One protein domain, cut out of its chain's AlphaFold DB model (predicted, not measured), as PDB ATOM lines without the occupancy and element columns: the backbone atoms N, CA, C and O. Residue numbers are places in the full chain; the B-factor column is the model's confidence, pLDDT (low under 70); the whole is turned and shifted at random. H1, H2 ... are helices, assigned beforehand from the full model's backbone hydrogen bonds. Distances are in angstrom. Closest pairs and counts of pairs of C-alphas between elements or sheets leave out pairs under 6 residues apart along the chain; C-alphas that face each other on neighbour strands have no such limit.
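Overview. This is residues 2 to 73 of the 87 residues of an uncharacterized protein of Lewinella aurantiaca (UniProt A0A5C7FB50). A single long helix, H1, sticks out like a handle with residues 2 to 23 from a small, compact head of four shorter helices, H2 to H5. In the head, H4 and H5 meet near their ends as a corner, H2 packs crosswise on H5, and the little H3 sits by the other end of H4. You have 72 residues with five named helices, H1 to H5 in chain order, and no named strand; the class is all helix. The whole is only just extended, close to loose, with a radius of gyration of the C-alphas of 17.0 A, and it spans 58 by 24 by 18 A, the handle making the length.

Arrangement. Start with H1, residues 2 to 25, which touches no helix; its residues 2 to 23 stand free. Look next at H2, residues 30 to 37, from which H1 is apart. H3, residues 40 to 44, and H2 only just touch, with 3 pairs of C-alphas within 8 A, and only at the corner by their link; the closest C-alphas are those of Asp 35 and Thr 41, 5.8 A apart. H4, residues 46 to 58, touches H3 only at the corner, with residues 48 to 49 of H4 alone; the closest C-alphas are those of Lys 42 and Gln 49, 5.6 A. Go back to H1: it is close to H4 but not clearly touching, the closest C-alphas being those of Ala 24 and His 55, 7.8 A, and their lines are about perpendicular at 86 degrees. H5, residues 60 to 72, touches H2 with residues 65 to 70 of H5 alone, the closest C-alphas being those of Leu 33 and Leu 66, 6.2 A, about perpendicular at 77 degrees. H4 and H5 only just touch, with 3 pairs of C-alphas within 8 A, and only at the corner; the closest C-alphas are those of Leu 56 and Arg 63, 5.6 A, and at 70.5 degrees the lines are only just about perpendicular. In H1, H2, H3, H4 and H5 every O i to N i+4 pair is within hydrogen-bond range.

Along the chain. Find C-alpha 2 at (212.590, 178.770, 304.068); from there H1 runs 33.9 A to C-alpha 25 at (201.117, 210.650, 302.683). H2 is 10.1 A long and H3 6.2 A. H4 runs 19.0 A from C-alpha 46 to C-alpha 58, and H5 runs 18.5 A from C-alpha 60 to C-alpha 72 at (199.328, 235.200, 302.161).

Size, cuts and confidence. The two C-alphas farthest apart are those of Gly 2 and Glu 73, 58.3 A. The printed part has no cut, and its four links are tight. Read the B-factor column: pLDDT is under 70 at residues 2 to 3, 16 to 27, 42 and 73.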
ATOM      1  N   GLY A   2     213.959 178.212 303.994       65.12
ATOM      2  CA  GLY A   2     212.590 178.770 304.068       65.12
ATOM      3  C   GLY A   2     212.425 180.064 304.888       65.12
ATOM      4  O   GLY A   2     211.756 180.986 304.441       65.12
ATOM      5  N   LYS A   3     213.103 180.191 306.040       65.12
ATOM      6  CA  LYS A   3     213.033 181.404 306.885       65.12
ATOM      7  C   LYS A   3     213.587 182.666 306.208       65.12
ATOM      8  O   LYS A   3     213.086 183.749 306.467       65.12
ATOM      9  N   ILE A   4     214.587 182.527 305.333       79.06
ATOM     10  CA  ILE A   4     215.203 183.663 304.625       79.06
ATOM     11  C   ILE A   4     214.246 184.184 303.546       79.06
ATOM     12  O   ILE A   4     214.066 185.388 303.421       79.06
ATOM     13  N   ILE A   5     213.568 183.281 302.830       77.56
ATOM     14  CA  ILE A   5     212.590 183.638 301.789       77.56
ATOM     15  C   ILE A   5     211.408 184.406 302.395       77.56
ATOM     16  O   ILE A   5     211.005 185.435 301.859       77.56
ATOM     17  N   VAL A   6     210.899 183.955 303.547       77.75
ATOM     18  CA  VAL A   6     209.815 184.646 304.267       77.75
ATOM     19  C   VAL A   6     210.245 186.047 304.708       77.75
ATOM     20  O   VAL A   6     209.472 186.995 304.589       77.75
ATOM     21  N   LEU A   7     211.489 186.198 305.166       81.62
ATOM     22  CA  LEU A   7     212.014 187.480 305.636       81.62
ATOM     23  C   LEU A   7     212.168 188.490 304.488       81.62
ATOM     24  O   LEU A   7     211.773 189.644 304.622       81.62
ATOM     25  N   VAL A   8     212.665 188.040 303.334       82.12
ATOM     26  CA  VAL A   8     212.788 188.873 302.126       82.12
ATOM     27  C   VAL A   8     211.412 189.276 301.589       82.12
ATOM     28  O   VAL A   8     211.211 190.438 301.241       82.12
ATOM     29  N   ALA A   9     210.444 188.354 301.575       79.62
ATOM     30  CA  ALA A   9     209.078 188.651 301.150       79.62
ATOM     31  C   ALA A   9     208.401 189.683 302.067       79.62
ATOM     32  O   ALA A   9     207.803 190.639 301.578       79.62
ATOM     33  N   ALA A  10     208.548 189.545 303.388       78.81
ATOM     34  CA  ALA A  10     208.008 190.506 304.348       78.81
ATOM     35  C   ALA A  10     208.619 191.908 304.169       78.81
ATOM     36  O   ALA A  10     207.885 192.894 304.140       78.81
ATOM     37  N   ILE A  11     209.939 192.004 303.976       82.81
ATOM     38  CA  ILE A  11     210.621 193.284 303.717       82.81
ATOM     39  C   ILE A  11     210.130 193.913 302.409       82.81
ATOM     40  O   ILE A  11     209.873 195.113 302.375       82.81
ATOM     41  N   ALA A  12     209.959 193.124 301.345       78.81
ATOM     42  CA  ALA A  12     209.465 193.626 300.065       78.81
ATOM     43  C   ALA A  12     208.035 194.178 300.172       78.81
ATOM     44  O   ALA A  12     207.746 195.234 299.611       78.81
ATOM     45  N   ILE A  13     207.164 193.509 300.934       76.25
ATOM     46  CA  ILE A  13     205.795 193.967 301.197       76.25
ATOM     47  C   ILE A  13     205.813 195.270 302.001       76.25
ATOM     48  O   ILE A  13     205.168 196.236 301.605       76.25
ATOM     49  N   ILE A  14     206.600 195.341 303.080       76.38
ATOM     50  CA  ILE A  14     206.742 196.561 303.890       76.38
ATOM     51  C   ILE A  14     207.310 197.711 303.049       76.38
ATOM     52  O   ILE A  14     206.851 198.840 303.175       76.38
ATOM     53  N   TYR A  15     208.268 197.439 302.163       75.88
ATOM     54  CA  TYR A  15     208.835 198.438 301.260       75.88
ATOM     55  C   TYR A  15     207.810 198.941 300.237       75.88
ATOM     56  O   TYR A  15     207.733 200.144 299.995       75.88
ATOM     57  N   TYR A  16     206.998 198.052 299.661       68.50
ATOM     58  CA  TYR A  16     205.944 198.435 298.722       68.50
ATOM     59  C   TYR A  16     204.845 199.251 299.399       68.50
ATOM     60  O   TYR A  16     204.507 200.324 298.904       68.50
ATOM     61  N   ILE A  17     204.376 198.806 300.570       64.00
ATOM     62  CA  ILE A  17     203.406 199.549 301.381       64.00
ATOM     63  C   ILE A  17     204.011 200.888 301.790       64.00
ATOM     64  O   ILE A  17     203.386 201.915 301.598       64.00
ATOM     65  N   GLY A  18     205.250 200.917 302.281       53.59
ATOM     66  CA  GLY A  18     205.945 202.149 302.648       53.59
ATOM     67  C   GLY A  18     206.093 203.112 301.474       53.59
ATOM     68  O   GLY A  18     205.903 204.307 301.647       53.59
ATOM     69  N   LYS A  19     206.364 202.618 300.265       56.28
ATOM     70  CA  LYS A  19     206.471 203.435 299.050       56.28
ATOM     71  C   LYS A  19     205.112 203.962 298.571       56.28
ATOM     72  O   LYS A  19     205.036 205.111 298.138       56.28
ATOM     73  N   GLU A  20     204.045 203.170 298.662       49.03
ATOM     74  CA  GLU A  20     202.676 203.611 298.354       49.03
ATOM     75  C   GLU A  20     202.134 204.580 299.404       49.03
ATOM     76  O   GLU A  20     201.575 205.616 299.052       49.03
ATOM     77  N   VAL A  21     202.366 204.289 300.684       53.31
ATOM     78  CA  VAL A  21     202.020 205.142 301.821       53.31
ATOM     79  C   VAL A  21     202.811 206.438 301.739       53.31
ATOM     80  O   VAL A  21     202.201 207.486 301.808       53.31
ATOM     81  N   LEU A  22     204.117 206.425 301.466       50.66
ATOM     82  CA  LEU A  22     204.874 207.653 301.203       50.66
ATOM     83  C   LEU A  22     204.348 208.385 299.966       50.66
ATOM     84  O   LEU A  22     204.338 209.601 299.966       50.66
ATOM     85  N   GLY A  23     203.854 207.698 298.936       46.53
ATOM     86  CA  GLY A  23     203.199 208.338 297.791       46.53
ATOM     87  C   GLY A  23     201.809 208.922 298.092       46.53
ATOM     88  O   GLY A  23     201.368 209.828 297.385       46.53
ATOM     89  N   ALA A  24     201.107 208.415 299.106       48.34
ATOM     90  CA  ALA A  24     199.766 208.849 299.515       48.34
ATOM     91  C   ALA A  24     199.779 209.840 300.701       48.34
ATOM     92  O   ALA A  24     198.874 210.662 300.824       48.34
ATOM     93  N   PHE A  25     200.824 209.788 301.531       52.28
ATOM     94  CA  PHE A  25     201.117 210.650 302.683       52.28
ATOM     95  C   PHE A  25     202.215 211.676 302.398       52.28
ATOM     96  O   PHE A  25     202.600 212.414 303.305       52.28
ATOM     97  N   ARG A  26     202.742 211.757 301.168       62.28
ATOM     98  CA  ARG A  26     203.571 212.902 300.789       62.28
ATOM     99  C   ARG A  26     202.666 214.122 300.804       62.28
ATOM    100  O   ARG A  26     201.923 214.365 299.857       62.28
ATOM    101  N   HIS A  27     202.706 214.831 301.926       68.94
ATOM    102  CA  HIS A  27     202.152 216.162 302.037       68.94
ATOM    103  C   HIS A  27     202.688 216.987 300.870       68.94
ATOM    104  O   HIS A  27     203.877 216.894 300.544       68.94
ATOM    105  N   LEU A  28     201.799 217.732 300.219       71.94
ATOM    106  CA  LEU A  28     202.197 218.617 299.134       71.94
ATOM    107  C   LEU A  28     203.179 219.653 299.681       71.94
ATOM    108  O   LEU A  28     203.002 220.144 300.801       71.94
ATOM    109  N   SER A  29     204.205 219.980 298.899       74.94
ATOM    110  CA  SER A  29     205.056 221.126 299.216       74.94
ATOM    111  C   SER A  29     204.271 222.428 299.055       74.94
ATOM    112  O   SER A  29     203.273 222.485 298.336       74.94
ATOM    113  N   ASP A  30     204.733 223.495 299.705       73.06
ATOM    114  CA  ASP A  30     204.056 224.794 299.639       73.06
ATOM    115  C   ASP A  30     204.043 225.347 298.197       73.06
ATOM    116  O   ASP A  30     203.075 225.979 297.784       73.06
ATOM    117  N   GLU A  31     205.055 225.007 297.389       73.75
ATOM    118  CA  GLU A  31     205.113 225.293 295.947       73.75
ATOM    119  C   GLU A  31     204.034 224.528 295.163       73.75
ATOM    120  O   GLU A  31     203.323 225.118 294.352       73.75
ATOM    121  N   GLU A  32     203.855 223.227 295.431       77.44
ATOM    122  CA  GLU A  32     202.813 222.403 294.800       77.44
ATOM    123  C   GLU A  32     201.405 222.873 295.199       77.44
ATOM    124  O   GLU A  32     200.481 222.851 294.383       77.44
ATOM    125  N   LEU A  33     201.239 223.322 296.447       79.00
ATOM    126  CA  LEU A  33     200.009 223.919 296.971       79.00
ATOM    127  C   LEU A  33     199.716 225.278 296.329       79.00
ATOM    128  O   LEU A  33     198.567 225.524 295.960       79.00
ATOM    129  N   ALA A  34     200.726 226.130 296.155       77.75
ATOM    130  CA  ALA A  34     200.596 227.415 295.474       77.75
ATOM    131  C   ALA A  34     200.290 227.229 293.982       77.75
ATOM    132  O   ALA A  34     199.402 227.887 293.448       77.75
ATOM    133  N   ASP A  35     200.933 226.274 293.309       79.56
ATOM    134  CA  ASP A  35     200.640 225.936 291.912       79.56
ATOM    135  C   ASP A  35     199.266 225.292 291.734       79.56
ATOM    136  O   ASP A  35     198.587 225.521 290.723       79.56
ATOM    137  N   PHE A  36     198.836 224.498 292.716       80.56
ATOM    138  CA  PHE A  36     197.471 224.007 292.793       80.56
ATOM    139  C   PHE A  36     196.484 225.153 292.958       80.56
ATOM    140  O   PHE A  36     195.547 225.255 292.165       80.56
ATOM    141  N   TRP A  37     196.730 226.044 293.916       80.50
ATOM    142  CA  TRP A  37     195.903 227.213 294.164       80.50
ATOM    143  C   TRP A  37     195.841 228.130 292.945       80.50
ATOM    144  O   TRP A  37     194.752 228.500 292.543       80.50
ATOM    145  N   ALA A  38     196.956 228.395 292.270       79.69
ATOM    146  CA  ALA A  38     197.033 229.218 291.066       79.69
ATOM    147  C   ALA A  38     196.404 228.570 289.810       79.69
ATOM    148  O   ALA A  38     196.450 229.150 288.724       79.69
ATOM    149  N   GLY A  39     195.879 227.342 289.907       74.25
ATOM    150  CA  GLY A  39     195.317 226.605 288.773       74.25
ATOM    151  C   GLY A  39     196.360 226.161 287.735       74.25
ATOM    152  O   GLY A  39     195.995 225.665 286.664       74.25
ATOM    153  N   ARG A  40     197.662 226.296 288.033       75.56
ATOM    154  CA  ARG A  40     198.763 225.884 287.147       75.56
ATOM    155  C   ARG A  40     198.870 224.365 287.043       75.56
ATOM    156  O   ARG A  40     199.114 223.855 285.949       75.56
ATOM    157  N   THR A  41     198.561 223.635 288.116       74.44
ATOM    158  CA  THR A  41     198.498 222.161 288.073       74.44
ATOM    159  C   THR A  41     197.435 221.649 287.105       74.44
ATOM    160  O   THR A  41     197.699 220.679 286.411       74.44
ATOM    161  N   LYS A  42     196.281 222.320 286.950       69.06
ATOM    162  CA  LYS A  42     195.250 221.942 285.956       69.06
ATOM    163  C   LYS A  42     195.779 221.937 284.527       69.06
ATOM    164  O   LYS A  42     195.438 221.060 283.738       69.06
ATOM    165  N   LYS A  43     196.557 222.971 284.192       70.38
ATOM    166  CA  LYS A  43     197.095 223.190 282.845       70.38
ATOM    167  C   LYS A  43     198.288 222.283 282.560       70.38
ATOM    168  O   LYS A  43     198.477 221.900 281.412       70.38
ATOM    169  N   SER A  44     199.076 221.964 283.585       75.38
ATOM    170  CA  SER A  44     200.285 221.152 283.445       75.38
ATOM    171  C   SER A  44     200.000 219.651 283.557       75.38
ATOM    172  O   SER A  44     200.455 218.881 282.715       75.38
ATOM    173  N   ASP A  45     199.198 219.233 284.542       76.12
ATOM    174  CA  ASP A  45     198.840 217.833 284.771       76.12
ATOM    175  C   ASP A  45     197.428 217.687 285.395       76.12
ATOM    176  O   ASP A  45     197.246 217.743 286.621       76.12
ATOM    177  N   PRO A  46     196.393 217.430 284.573       76.19
ATOM    178  CA  PRO A  46     195.025 217.270 285.060       76.19
ATOM    179  C   PRO A  46     194.829 216.038 285.962       76.19
ATOM    180  O   PRO A  46     193.895 216.020 286.770       76.19
ATOM    181  N   LYS A  47     195.691 215.010 285.882       76.31
ATOM    182  CA  LYS A  47     195.636 213.866 286.810       76.31
ATOM    183  C   LYS A  47     196.189 214.246 288.179       76.31
ATOM    184  O   LYS A  47     195.588 213.873 289.189       76.31
ATOM    185  N   ALA A  48     197.285 215.005 288.221       73.31
ATOM    186  CA  ALA A  48     197.835 215.525 289.471       73.31
ATOM    187  C   ALA A  48     196.823 216.425 290.187       73.31
ATOM    188  O   ALA A  48     196.616 216.274 291.388       73.31
ATOM    189  N   GLN A  49     196.098 217.273 289.449       79.88
ATOM    190  CA  GLN A  49     195.067 218.122 290.046       79.88
ATOM    191  C   GLN A  49     193.969 217.315 290.757       79.88
ATOM    192  O   GLN A  49     193.568 217.665 291.869       79.88
ATOM    193  N   ARG A  50     193.493 216.221 290.147       78.69
ATOM    194  CA  ARG A  50     192.485 215.354 290.774       78.69
ATOM    195  C   ARG A  50     193.025 214.691 292.040       78.69
ATOM    196  O   ARG A  50     192.364 214.735 293.073       78.69
ATOM    197  N   ARG A  51     194.246 214.155 291.978       79.38
ATOM    198  CA  ARG A  51     194.918 213.530 293.125       79.38
ATOM    199  C   ARG A  51     195.134 214.518 294.274       79.38
ATOM    200  O   ARG A  51     194.944 214.161 295.432       79.38
ATOM    201  N   PHE A  52     195.505 215.759 293.964       81.75
ATOM    202  CA  PHE A  52     195.693 216.819 294.954       81.75
ATOM    203  C   PHE A  52     194.371 217.227 295.602       81.75
ATOM    204  O   PHE A  52     194.316 217.346 296.822       81.75
ATOM    205  N   SER A  53     193.291 217.352 294.825       80.94
ATOM    206  CA  SER A  53     191.954 217.613 295.376       80.94
ATOM    207  C   SER A  53     191.483 216.475 296.298       80.94
ATOM    208  O   SER A  53     191.029 216.734 297.412       80.94
ATOM    209  N   GLU A  54     191.687 215.211 295.906       80.81
ATOM    210  CA  GLU A  54     191.367 214.038 296.737       80.81
ATOM    211  C   GLU A  54     192.200 213.991 298.035       80.81
ATOM    212  O   GLU A  54     191.668 213.705 299.115       80.81
ATOM    213  N   HIS A  55     193.490 214.330 297.960       82.56
ATOM    214  CA  HIS A  55     194.358 214.416 299.135       82.56
ATOM    215  C   HIS A  55     193.948 215.571 300.061       82.56
ATOM    216  O   HIS A  55     193.834 215.378 301.265       82.56
ATOM    217  N   LEU A  56     193.641 216.757 299.529       79.31
ATOM    218  CA  LEU A  56     193.189 217.914 300.318       79.31
ATOM    219  C   LEU A  56     191.805 217.698 300.955       79.31
ATOM    220  O   LEU A  56     191.515 218.225 302.038       79.31
ATOM    221  N   GLY A  57     190.962 216.885 300.315       77.94
ATOM    222  CA  GLY A  57     189.686 216.438 300.866       77.94
ATOM    223  C   GLY A  57     189.841 215.550 302.105       77.94
ATOM    224  O   GLY A  57     188.994 215.613 302.992       77.94
ATOM    225  N   SER A  58     190.937 214.787 302.214       76.12
ATOM    226  CA  SER A  58     191.176 213.808 303.290       76.12
ATOM    227  C   SER A  58     192.247 214.219 304.314       76.12
ATOM    228  O   SER A  58     192.196 213.780 305.459       76.12
ATOM    229  N   CYS A  59     193.182 215.098 303.951       80.06
ATOM    230  CA  CYS A  59     194.299 215.532 304.789       80.06
ATOM    231  C   CYS A  59     194.065 216.948 305.340       80.06
ATOM    232  O   CYS A  59     194.107 217.928 304.594       80.06
ATOM    233  N   SER A  60     193.840 217.072 306.652       74.00
ATOM    234  CA  SER A  60     193.657 218.369 307.321       74.00
ATOM    235  C   SER A  60     194.923 219.227 307.294       74.00
ATOM    236  O   SER A  60     194.841 220.399 306.963       74.00
ATOM    237  N   SER A  61     196.104 218.642 307.522       76.50
ATOM    238  CA  SER A  61     197.369 219.394 307.559       76.50
ATOM    239  C   SER A  61     197.708 220.083 306.228       76.50
ATOM    240  O   SER A  61     198.107 221.246 306.220       76.50
ATOM    241  N   CYS A  62     197.503 219.409 305.089       79.69
ATOM    242  CA  CYS A  62     197.678 220.040 303.774       79.69
ATOM    243  C   CYS A  62     196.640 221.138 303.521       79.69
ATOM    244  O   CYS A  62     196.914 222.101 302.812       79.69
ATOM    245  N   ARG A  63     195.444 220.999 304.100       78.75
ATOM    246  CA  ARG A  63     194.371 221.986 303.989       78.75
ATOM    247  C   ARG A  63     194.672 223.237 304.810       78.75
ATOM    248  O   ARG A  63     194.465 224.331 304.303       78.75
ATOM    249  N   ASP A  64     195.200 223.068 306.018       81.25
ATOM    250  CA  ASP A  64     195.604 224.174 306.886       81.25
ATOM    251  C   ASP A  64     196.733 224.982 306.230       81.25
ATOM    252  O   ASP A  64     196.637 226.204 306.135       81.25
ATOM    253  N   ARG A  65     197.733 224.301 305.650       80.19
ATOM    254  CA  ARG A  65     198.778 224.939 304.830       80.19
ATOM    255  C   ARG A  65     198.216 225.664 303.608       80.19
ATOM    256  O   ARG A  65     198.626 226.780 303.309       80.19
ATOM    257  N   LEU A  66     197.256 225.059 302.905       82.12
ATOM    258  CA  LEU A  66     196.597 225.721 301.778       82.12
ATOM    259  C   LEU A  66     195.853 226.985 302.225       82.12
ATOM    260  O   LEU A  66     195.875 227.990 301.521       82.12
ATOM    261  N   ASP A  67     195.184 226.942 303.376       80.69
ATOM    262  CA  ASP A  67     194.474 228.090 303.934       80.69
ATOM    263  C   ASP A  67     195.439 229.197 304.396       80.69
ATOM    264  O   ASP A  67     195.089 230.375 304.304       80.69
ATOM    265  N   GLU A  68     196.659 228.865 304.826       80.00
ATOM    266  CA  GLU A  68     197.732 229.848 305.039       80.00
ATOM    267  C   GLU A  68     198.170 230.502 303.724       80.00
ATOM    268  O   GLU A  68     198.177 231.731 303.635       80.00
ATOM    269  N   ILE A  69     198.422 229.709 302.679       79.38
ATOM    270  CA  ILE A  69     198.799 230.212 301.347       79.38
ATOM    271  C   ILE A  69     197.700 231.113 300.765       79.38
ATOM    272  O   ILE A  69     197.985 232.167 300.203       79.38
ATOM    273  N   ARG A  70     196.425 230.764 300.964       77.38
ATOM    274  CA  ARG A  70     195.268 231.590 300.568       77.38
ATOM    275  C   ARG A  70     195.203 232.943 301.264       77.38
ATOM    276  O   ARG A  70     194.612 233.872 300.719       77.38
ATOM    277  N   LYS A  71     195.719 233.032 302.491       75.75
ATOM    278  CA  LYS A  71     195.765 234.278 303.266       75.75
ATOM    279  C   LYS A  71     196.973 235.128 302.883       75.75
ATOM    280  O   LYS A  71     196.871 236.349 302.947       75.75
ATOM    281  N   SER A  72     198.096 234.500 302.530       70.94
ATOM    282  CA  SER A  72     199.328 235.200 302.161       70.94
ATOM    283  C   SER A  72     199.353 235.645 300.700       70.94
ATOM    284  O   SER A  72     199.884 236.709 300.399       70.94
ATOM    285  N   GLU A  73     198.784 234.853 299.792       64.19
ATOM    286  CA  GLU A  73     198.729 235.156 298.366       64.19
ATOM    287  C   GLU A  73     197.304 235.518 297.934       64.19
ATOM    288  O   GLU A  73     196.354 234.757 298.136       64.19
TER     289      GLU A  73